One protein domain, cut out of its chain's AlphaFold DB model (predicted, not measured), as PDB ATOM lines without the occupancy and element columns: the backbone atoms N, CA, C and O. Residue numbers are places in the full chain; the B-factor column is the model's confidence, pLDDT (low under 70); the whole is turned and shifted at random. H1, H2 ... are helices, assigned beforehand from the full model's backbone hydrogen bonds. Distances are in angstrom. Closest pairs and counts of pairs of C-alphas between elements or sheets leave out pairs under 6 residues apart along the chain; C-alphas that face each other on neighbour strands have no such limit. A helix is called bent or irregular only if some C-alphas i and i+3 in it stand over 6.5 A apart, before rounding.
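Overview. This is residues 97 to 168 of the 168 residues of the protein "Fatty acid desaturase" of Serratia rubidaea (UniProt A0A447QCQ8). The shorter helix H1 and the long, kinked helix H2 make a V, coming close where H1 begins and H2 ends, and the loop of residues 112 to 136 runs across its open side from H1 to H2. The printed part has 72 residues with two named helices, H1 then H2, and no named strand; the class is all helix. It is only just compact, close to loose, with a radius of gyration of the C-alphas of 13.3 A, and spans 37 by 24 by 19 A.

Along the chain. H1, residues 97 to 111, begins at C-alpha 97 (-49.246, -19.678, -45.837) and is 19.7 A long. H2, residues 137 to 167, is 37.0 A long and ends at C-alpha 167 (-63.631, -23.166, -40.757). H2 is irregular, with C-alphas 140 and 143 7.9 A apart, and has a kink of 83 degrees near residue 144.

Arrangement. H1 and H2 are close but not clearly touching; their closest C-alphas, of Cys 99 and Asp 162, are 6.2 A apart. They run opposite ways at a steep tilt of 51 degrees. O i to N i+4 pairs within hydrogen-bond range are 7 of 11 in H1 and 16 of 27 in H2.

Size, cuts and confidence. The farthest C-alphas, of Arg 140 and Arg 168, are 37.7 A apart. The printed part has no cut, and the link from H1 to H2 is long, 25 residues. Residue 168, the chain's last, has pLDDT under 70.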
ATOM      1  N   ALA A  97     -50.485 -20.281 -46.321       93.06
ATOM      2  CA  ALA A  97     -49.246 -19.678 -45.837       93.06
ATOM      3  C   ALA A  97     -49.259 -19.367 -44.327       93.06
ATOM      4  O   ALA A  97     -48.217 -19.460 -43.670       93.06
ATOM      5  N   ASP A  98     -50.416 -19.005 -43.763       93.12
ATOM      6  CA  ASP A  98     -50.536 -18.654 -42.348       93.12
ATOM      7  C   ASP A  98     -50.622 -19.904 -41.479       93.12
ATOM      8  O   ASP A  98     -49.880 -20.009 -40.496       93.12
ATOM      9  N   CYS A  99     -51.452 -20.879 -41.864       94.00
ATOM     10  CA  CYS A  99     -51.517 -22.162 -41.168       94.00
ATOM     11  C   CYS A  99     -50.150 -22.862 -41.202       94.00
ATOM     12  O   CYS A  99     -49.677 -23.338 -40.167       94.00
ATOM     13  N   TRP A 100     -49.456 -22.845 -42.349       93.56
ATOM     14  CA  TRP A 100     -48.080 -23.332 -42.444       93.56
ATOM     15  C   TRP A 100     -47.145 -22.595 -41.484       93.56
ATOM     16  O   TRP A 100     -46.406 -23.237 -40.741       93.56
ATOM     17  N   ARG A 101     -47.176 -21.256 -41.445       94.06
ATOM     18  CA  ARG A 101     -46.295 -20.480 -40.557       94.06
ATOM     19  C   ARG A 101     -46.539 -20.808 -39.087       94.06
ATOM     20  O   ARG A 101     -45.573 -20.897 -38.333       94.06
ATOM     21  N   VAL A 102     -47.793 -20.992 -38.674       93.69
ATOM     22  CA  VAL A 102     -48.127 -21.403 -37.303       93.69
ATOM     23  C   VAL A 102     -47.559 -22.792 -37.015       93.69
ATOM     24  O   VAL A 102     -46.791 -22.941 -36.066       93.69
ATOM     25  N   ARG A 103     -47.840 -23.791 -37.859       92.44
ATOM     26  CA  ARG A 103     -47.354 -25.163 -37.634       92.44
ATOM     27  C   ARG A 103     -45.836 -25.261 -37.667       92.44
ATOM     28  O   ARG A 103     -45.234 -25.788 -36.741       92.44
ATOM     29  N   HIS A 104     -45.209 -24.671 -38.674       93.94
ATOM     30  CA  HIS A 104     -43.767 -24.737 -38.860       93.94
ATOM     31  C   HIS A 104     -43.013 -23.898 -37.827       93.94
ATOM     32  O   HIS A 104     -42.118 -24.388 -37.152       93.94
ATOM     33  N   VAL A 105     -43.343 -22.614 -37.674       94.44
ATOM     34  CA  VAL A 105     -42.526 -21.696 -36.860       94.44
ATOM     35  C   VAL A 105     -42.927 -21.724 -35.387       94.44
ATOM     36  O   VAL A 105     -42.052 -21.688 -34.524       94.44
ATOM     37  N   VAL A 106     -44.229 -21.752 -35.089       94.06
ATOM     38  CA  VAL A 106     -44.729 -21.620 -33.710       94.06
ATOM     39  C   VAL A 106     -44.789 -22.965 -32.997       94.06
ATOM     40  O   VAL A 106     -44.470 -23.008 -31.814       94.06
ATOM     41  N   PHE A 107     -45.163 -24.045 -33.686       94.44
ATOM     42  CA  PHE A 107     -45.167 -25.382 -33.089       94.44
ATOM     43  C   PHE A 107     -43.836 -26.094 -33.311       94.44
ATOM     44  O   PHE A 107     -43.075 -26.268 -32.361       94.44
ATOM     45  N   HIS A 108     -43.500 -26.413 -34.561       95.19
ATOM     46  CA  HIS A 108     -42.344 -27.246 -34.866       95.19
ATOM     47  C   HIS A 108     -41.020 -26.598 -34.438       95.19
ATOM     48  O   HIS A 108     -40.287 -27.181 -33.655       95.19
ATOM     49  N   HIS A 109     -40.693 -25.370 -34.850       94.62
ATOM     50  CA  HIS A 109     -39.397 -24.764 -34.483       94.62
ATOM     51  C   HIS A 109     -39.269 -24.363 -33.008       94.62
ATOM     52  O   HIS A 109     -38.148 -24.278 -32.506       94.62
ATOM     53  N   ALA A 110     -40.376 -24.106 -32.306       94.56
ATOM     54  CA  ALA A 110     -40.333 -23.759 -30.885       94.56
ATOM     55  C   ALA A 110     -40.292 -24.994 -29.971       94.56
ATOM     56  O   ALA A 110     -39.678 -24.937 -28.905       94.56
ATOM     57  N   TYR A 111     -40.925 -26.094 -30.390       94.81
ATOM     58  CA  TYR A 111     -41.127 -27.294 -29.577       94.81
ATOM     59  C   TYR A 111     -40.796 -28.584 -30.338       94.81
ATOM     60  O   TYR A 111     -41.445 -29.609 -30.142       94.81
ATOM     61  N   ASN A 112     -39.784 -28.550 -31.207       93.69
ATOM     62  CA  ASN A 112     -39.452 -29.661 -32.097       93.69
ATOM     63  C   ASN A 112     -39.264 -30.980 -31.338       93.69
ATOM     64  O   ASN A 112     -38.489 -31.069 -30.385       93.69
ATOM     65  N   ASN A 113     -39.912 -32.041 -31.815       93.19
ATOM     66  CA  ASN A 113     -39.875 -33.373 -31.207       93.19
ATOM     67  C   ASN A 113     -40.375 -33.443 -29.748       93.19
ATOM     68  O   ASN A 113     -40.073 -34.415 -29.046       93.19
ATOM     69  N   ILE A 114     -41.137 -32.453 -29.279       93.31
ATOM     70  CA  ILE A 114     -41.810 -32.495 -27.979       93.31
ATOM     71  C   ILE A 114     -43.235 -33.008 -28.195       93.31
ATOM     72  O   ILE A 114     -44.024 -32.412 -28.926       93.31
ATOM     73  N   ALA A 115     -43.553 -34.142 -27.564       91.81
ATOM     74  CA  ALA A 115     -44.877 -34.755 -27.651       91.81
ATOM     75  C   ALA A 115     -45.970 -33.769 -27.209       91.81
ATOM     76  O   ALA A 115     -45.749 -33.005 -26.274       91.81
ATOM     77  N   ASP A 116     -47.120 -33.799 -27.886       90.00
ATOM     78  CA  ASP A 116     -48.281 -32.917 -27.680       90.00
ATOM     79  C   ASP A 116     -48.067 -31.432 -28.054       90.00
ATOM     80  O   ASP A 116     -49.018 -30.651 -28.015       90.00
ATOM     81  N   TYR A 117     -46.850 -31.033 -28.447       91.94
ATOM     82  CA  TYR A 117     -46.535 -29.664 -28.880       91.94
ATOM     83  C   TYR A 117     -46.121 -29.560 -30.349       91.94
ATOM     84  O   TYR A 117     -46.343 -28.513 -30.955       91.94
ATOM     85  N   ASP A 118     -45.509 -30.605 -30.908       94.06
ATOM     86  CA  ASP A 118     -45.085 -30.671 -32.308       94.06
ATOM     87  C   ASP A 118     -45.997 -31.622 -33.104       94.06
ATOM     88  O   ASP A 118     -45.812 -32.843 -33.037       94.06
ATOM     89  N   PRO A 119     -46.963 -31.085 -33.881       90.06
ATOM     90  CA  PRO A 119     -47.898 -31.886 -34.667       90.06
ATOM     91  C   PRO A 119     -47.209 -32.818 -35.664       90.06
ATOM     92  O   PRO A 119     -47.772 -33.845 -36.047       90.06
ATOM     93  N   ASP A 120     -45.980 -32.498 -36.083       90.31
ATOM     94  CA  ASP A 120     -45.269 -33.299 -37.073       90.31
ATOM     95  C   ASP A 120     -44.870 -34.667 -36.531       90.31
ATOM     96  O   ASP A 120     -44.742 -35.601 -37.322       90.31
ATOM     97  N   ILE A 121     -44.739 -34.823 -35.208       92.69
ATOM     98  CA  ILE A 121     -44.463 -36.112 -34.569       92.69
ATOM     99  C   ILE A 121     -45.706 -36.771 -33.978       92.69
ATOM    100  O   ILE A 121     -45.562 -37.823 -33.351       92.69
ATOM    101  N   ASP A 122     -46.907 -36.228 -34.178       91.44
ATOM    102  CA  ASP A 122     -48.113 -36.790 -33.576       91.44
ATOM    103  C   ASP A 122     -48.380 -38.236 -34.041       91.44
ATOM    104  O   ASP A 122     -48.083 -38.616 -35.187       91.44
ATOM    105  N   PRO A 123     -48.934 -39.102 -33.167       91.19
ATOM    106  CA  PRO A 123     -49.223 -40.484 -33.523       91.19
ATOM    107  C   PRO A 123     -50.279 -40.588 -34.638       91.19
ATOM    108  O   PRO A 123     -51.479 -40.602 -34.387       91.19
ATOM    109  N   ASN A 124     -49.839 -40.771 -35.883       89.88
ATOM    110  CA  ASN A 124     -50.726 -40.940 -37.047       89.88
ATOM    111  C   ASN A 124     -51.116 -42.408 -37.331       89.88
ATOM    112  O   ASN A 124     -51.846 -42.709 -38.272       89.88
ATOM    113  N   GLY A 125     -50.599 -43.355 -36.541       91.81
ATOM    114  CA  GLY A 125     -50.888 -44.787 -36.670       91.81
ATOM    115  C   GLY A 125     -50.186 -45.501 -37.831       91.81
ATOM    116  O   GLY A 125     -50.264 -46.731 -37.887       91.81
ATOM    117  N   VAL A 126     -49.474 -44.774 -38.698       93.88
ATOM    118  CA  VAL A 126     -48.758 -45.284 -39.880       93.88
ATOM    119  C   VAL A 126     -47.243 -45.259 -39.668       93.88
ATOM    120  O   VAL A 126     -46.559 -46.240 -39.959       93.88
ATOM    121  N   LEU A 127     -46.707 -44.169 -39.124       94.81
ATOM    122  CA  LEU A 127     -45.295 -44.021 -38.783       94.81
ATOM    123  C   LEU A 127     -45.101 -44.038 -37.272       94.81
ATOM    124  O   LEU A 127     -45.933 -43.548 -36.512       94.81
ATOM    125  N   ARG A 128     -43.971 -44.605 -36.847       95.19
ATOM    126  CA  ARG A 128     -43.450 -44.422 -35.496       95.19
ATOM    127  C   ARG A 128     -42.342 -43.382 -35.556       95.19
ATOM    128  O   ARG A 128     -41.213 -43.711 -35.921       95.19
ATOM    129  N   GLN A 129     -42.701 -42.162 -35.186       93.31
ATOM    130  CA  GLN A 129     -41.874 -40.960 -35.245       93.31
ATOM    131  C   GLN A 129     -40.931 -40.856 -34.046       93.31
ATOM    132  O   GLN A 129     -39.797 -40.410 -34.178       93.31
ATOM    133  N   THR A 130     -41.369 -41.340 -32.878       92.88
ATOM    134  CA  THR A 130     -40.580 -41.274 -31.641       92.88
ATOM    135  C   THR A 130     -40.467 -42.631 -30.940       92.88
ATOM    136  O   THR A 130     -41.280 -43.540 -31.166       92.88
ATOM    137  N   PRO A 131     -39.477 -42.808 -30.041       92.56
ATOM    138  CA  PRO A 131     -39.361 -44.008 -29.224       92.56
ATOM    139  C   PRO A 131     -40.564 -44.271 -28.302       92.56
ATOM    140  O   PRO A 131     -40.829 -45.423 -27.954       92.56
ATOM    141  N   PHE A 132     -41.304 -43.224 -27.941       92.81
ATOM    142  CA  PHE A 132     -42.397 -43.273 -26.967       92.81
ATOM    143  C   PHE A 132     -43.734 -43.721 -27.570       92.81
ATOM    144  O   PHE A 132     -44.678 -44.032 -26.850       92.81
ATOM    145  N   GLN A 133     -43.817 -43.816 -28.896       94.62
ATOM    146  CA  GLN A 133     -45.015 -44.270 -29.594       94.62
ATOM    147  C   GLN A 133     -45.104 -45.796 -29.680       94.62
ATOM    148  O   GLN A 133     -44.102 -46.505 -29.863       94.62
ATOM    149  N   ARG A 134     -46.340 -46.308 -29.629       94.69
ATOM    150  CA  ARG A 134     -46.641 -47.737 -29.780       94.69
ATOM    151  C   ARG A 134     -46.108 -48.263 -31.115       94.69
ATOM    152  O   ARG A 134     -46.566 -47.864 -32.182       94.69
ATOM    153  N   ARG A 135     -45.199 -49.237 -31.053       95.62
ATOM    154  CA  ARG A 135     -44.678 -49.930 -32.238       95.62
ATOM    155  C   ARG A 135     -45.654 -51.012 -32.705       95.62
ATOM    156  O   ARG A 135     -46.039 -51.883 -31.930       95.62
ATOM    157  N   ARG A 136     -46.027 -50.977 -33.985       96.00
ATOM    158  CA  ARG A 136     -46.800 -52.025 -34.676       96.00
ATOM    159  C   ARG A 136     -45.867 -52.878 -35.541       96.00
ATOM    160  O   ARG A 136     -44.810 -52.409 -35.956       96.00
ATOM    161  N   ALA A 137     -46.248 -54.122 -35.837       97.00
ATOM    162  CA  ALA A 137     -45.379 -55.072 -36.545       97.00
ATOM    163  C   ALA A 137     -44.909 -54.562 -37.922       97.00
ATOM    164  O   ALA A 137     -43.733 -54.694 -38.258       97.00
ATOM    165  N   PHE A 138     -45.794 -53.918 -38.691       96.44
ATOM    166  CA  PHE A 138     -45.454 -53.370 -40.009       96.44
ATOM    167  C   PHE A 138     -44.472 -52.187 -39.941       96.44
ATOM    168  O   PHE A 138     -43.708 -51.982 -40.876       96.44
ATOM    169  N   MET A 139     -44.380 -51.472 -38.813       97.44
ATOM    170  CA  MET A 139     -43.431 -50.358 -38.647       97.44
ATOM    171  C   MET A 139     -41.965 -50.822 -38.648       97.44
ATOM    172  O   MET A 139     -41.057 -50.001 -38.695       97.44
ATOM    173  N   ARG A 140     -41.694 -52.137 -38.628       96.44
ATOM    174  CA  ARG A 140     -40.341 -52.682 -38.836       96.44
ATOM    175  C   ARG A 140     -39.758 -52.354 -40.220       96.44
ATOM    176  O   ARG A 140     -38.546 -52.385 -40.365       96.44
ATOM    177  N   VAL A 141     -40.615 -52.075 -41.207       97.38
ATOM    178  CA  VAL A 141     -40.235 -51.709 -42.583       97.38
ATOM    179  C   VAL A 141     -40.534 -50.241 -42.902       97.38
ATOM    180  O   VAL A 141     -40.558 -49.857 -44.068       97.38
ATOM    181  N   GLN A 142     -40.760 -49.402 -41.883       96.94
ATOM    182  CA  GLN A 142     -41.101 -47.991 -42.094       96.94
ATOM    183  C   GLN A 142     -40.038 -47.214 -42.858       96.94
ATOM    184  O   GLN A 142     -40.387 -46.349 -43.644       96.94
ATOM    185  N   HIS A 143     -38.760 -47.578 -42.738       95.75
ATOM    186  CA  HIS A 143     -37.680 -46.969 -43.518       95.75
ATOM    187  C   HIS A 143     -37.817 -47.181 -45.038       95.75
ATOM    188  O   HIS A 143     -37.196 -46.440 -45.794       95.75
ATOM    189  N   TYR A 144     -38.648 -48.126 -45.494       97.06
ATOM    190  CA  TYR A 144     -38.963 -48.298 -46.915       97.06
ATOM    191  C   TYR A 144     -40.197 -47.510 -47.358       97.06
ATOM    192  O   TYR A 144     -40.200 -46.969 -48.459       97.06
ATOM    193  N   TYR A 145     -41.245 -47.435 -46.528       96.00
ATOM    194  CA  TYR A 145     -42.501 -46.782 -46.923       96.00
ATOM    195  C   TYR A 145     -42.638 -45.330 -46.443       96.00
ATOM    196  O   TYR A 145     -43.528 -44.623 -46.915       96.00
ATOM    197  N   TRP A 146     -41.777 -44.851 -45.538       95.38
ATOM    198  CA  TRP A 146     -41.858 -43.479 -45.031       95.38
ATOM    199  C   TRP A 146     -41.772 -42.398 -46.113       95.38
ATOM    200  O   TRP A 146     -42.483 -41.412 -45.933       95.38
ATOM    201  N   PRO A 147     -41.016 -42.526 -47.231       93.00
ATOM    202  CA  PRO A 147     -40.963 -41.448 -48.214       93.00
ATOM    203  C   PRO A 147     -42.329 -41.223 -48.862       93.00
ATOM    204  O   PRO A 147     -42.717 -40.087 -49.116       93.00
ATOM    205  N   LEU A 148     -43.089 -42.305 -49.072       92.50
ATOM    206  CA  LEU A 148     -44.451 -42.230 -49.594       92.50
ATOM    207  C   LEU A 148     -45.390 -41.562 -48.589       92.50
ATOM    208  O   LEU A 148     -46.185 -40.713 -48.972       92.50
ATOM    209  N   VAL A 149     -45.287 -41.914 -47.304       92.81
ATOM    210  CA  VAL A 149     -46.112 -41.288 -46.258       92.81
ATOM    211  C   VAL A 149     -45.774 -39.803 -46.117       92.81
ATOM    212  O   VAL A 149     -46.683 -38.984 -46.071       92.81
ATOM    213  N   ALA A 150     -44.488 -39.446 -46.135       89.06
ATOM    214  CA  ALA A 150     -44.033 -38.059 -46.091       89.06
ATOM    215  C   ALA A 150     -44.507 -37.249 -47.311       89.06
ATOM    216  O   ALA A 150     -44.898 -36.094 -47.170       89.06
ATOM    217  N   ALA A 151     -44.541 -37.855 -48.504       87.69
ATOM    218  CA  ALA A 151     -45.080 -37.214 -49.704       87.69
ATOM    219  C   ALA A 151     -46.586 -36.900 -49.597       87.69
ATOM    220  O   ALA A 151     -47.070 -35.989 -50.266       87.69
ATOM    221  N   LEU A 152     -47.322 -37.622 -48.746       89.12
ATOM    222  CA  LEU A 152     -48.749 -37.400 -48.495       89.12
ATOM    223  C   LEU A 152     -49.023 -36.377 -47.380       89.12
ATOM    224  O   LEU A 152     -50.168 -35.951 -47.234       89.12
ATOM    225  N   THR A 153     -48.004 -35.937 -46.635       87.19
ATOM    226  CA  THR A 153     -48.158 -34.970 -45.536       87.19
ATOM    227  C   THR A 153     -48.704 -33.623 -46.015       87.19
ATOM    228  O   THR A 153     -49.637 -33.096 -45.416       87.19
ATOM    229  N   PHE A 154     -48.180 -33.075 -47.119       87.19
ATOM    230  CA  PHE A 154     -48.699 -31.820 -47.677       87.19
ATOM    231  C   PHE A 154     -50.160 -31.950 -48.134       87.19
ATOM    232  O   PHE A 154     -50.973 -31.167 -47.655       87.19
ATOM    233  N   PRO A 155     -50.548 -32.941 -48.964       89.38
ATOM    234  CA  PRO A 155     -51.958 -33.180 -49.279       89.38
ATOM    235  C   PRO A 155     -52.858 -33.298 -48.045       89.38
ATOM    236  O   PRO A 155     -53.939 -32.721 -48.019       89.38
ATOM    237  N   TYR A 156     -52.405 -34.005 -47.004       90.00
ATOM    238  CA  TYR A 156     -53.145 -34.149 -45.752       90.00
ATOM    239  C   TYR A 156     -53.391 -32.803 -45.060       90.00
ATOM    240  O   TYR A 156     -54.527 -32.506 -44.694       90.00
ATOM    241  N   TYR A 157     -52.367 -31.960 -44.924       90.56
ATOM    242  CA  TYR A 157     -52.546 -30.634 -44.337       90.56
ATOM    243  C   TYR A 157     -53.419 -29.733 -45.212       90.56
ATOM    244  O   TYR A 157     -54.395 -29.173 -44.724       90.56
ATOM    245  N   ILE A 158     -53.116 -29.657 -46.505       91.25
ATOM    246  CA  ILE A 158     -53.744 -28.722 -47.440       91.25
ATOM    247  C   ILE A 158     -55.233 -29.030 -47.626       91.25
ATOM    248  O   ILE A 158     -56.067 -28.130 -47.619       91.25
ATOM    249  N   TRP A 159     -55.590 -30.304 -47.794       89.44
ATOM    250  CA  TRP A 159     -56.971 -30.683 -48.103       89.44
ATOM    251  C   TRP A 159     -57.856 -30.828 -46.868       89.44
ATOM    252  O   TRP A 159     -59.076 -30.736 -46.999       89.44
ATOM    253  N   LEU A 160     -57.273 -31.075 -45.692       90.69
ATOM    254  CA  LEU A 160     -58.036 -31.330 -44.472       90.69
ATOM    255  C   LEU A 160     -57.798 -30.265 -43.401       90.69
ATOM    256  O   LEU A 160     -58.744 -29.595 -42.996       90.69
ATOM    257  N   PHE A 161     -56.564 -30.099 -42.928       90.50
ATOM    258  CA  PHE A 161     -56.299 -29.272 -41.745       90.50
ATOM    259  C   PHE A 161     -56.347 -27.781 -42.019       90.50
ATOM    260  O   PHE A 161     -56.886 -27.054 -41.201       90.50
ATOM    261  N   ASP A 162     -55.844 -27.313 -43.157       91.44
ATOM    262  CA  ASP A 162     -55.930 -25.894 -43.516       91.44
ATOM    263  C   ASP A 162     -57.395 -25.448 -43.608       91.44
ATOM    264  O   ASP A 162     -57.755 -24.368 -43.141       91.44
ATOM    265  N   TRP A 163     -58.270 -26.317 -44.125       87.19
ATOM    266  CA  TRP A 163     -59.707 -26.067 -44.127       87.19
ATOM    267  C   TRP A 163     -60.304 -26.106 -42.714       87.19
ATOM    268  O   TRP A 163     -61.010 -25.176 -42.329       87.19
ATOM    269  N   LEU A 164     -60.007 -27.142 -41.922       90.12
ATOM    270  CA  LEU A 164     -60.523 -27.281 -40.554       90.12
ATOM    271  C   LEU A 164     -60.074 -26.149 -39.623       90.12
ATOM    272  O   LEU A 164     -60.860 -25.721 -38.781       90.12
ATOM    273  N   ASP A 165     -58.846 -25.665 -39.781       89.69
ATOM    274  CA  ASP A 165     -58.273 -24.601 -38.957       89.69
ATOM    275  C   ASP A 165     -58.831 -23.219 -39.328       89.69
ATOM    276  O   ASP A 165     -58.811 -22.316 -38.496       89.69
ATOM    277  N   ARG A 166     -59.359 -23.046 -40.551       84.81
ATOM    278  CA  ARG A 166     -60.038 -21.812 -40.990       84.81
ATOM    279  C   ARG A 166     -61.556 -21.828 -40.813       84.81
ATOM    280  O   ARG A 166     -62.160 -20.762 -40.752       84.81
ATOM    281  N   ALA A 167     -62.177 -23.006 -40.820       80.94
ATOM    282  CA  ALA A 167     -63.631 -23.166 -40.757       80.94
ATOM    283  C   ALA A 167     -64.193 -23.202 -39.323       80.94
ATOM    284  O   ALA A 167     -65.413 -23.266 -39.152       80.94
ATOM    285  N   ARG A 168     -63.322 -23.199 -38.309       57.25
ATOM    286  CA  ARG A 168     -63.667 -23.075 -36.887       57.25
ATOM    287  C   ARG A 168     -63.510 -21.635 -36.423       57.25
ATOM    288  O   ARG A 168     -64.320 -21.239 -35.558       57.25
TER     289      ARG A 168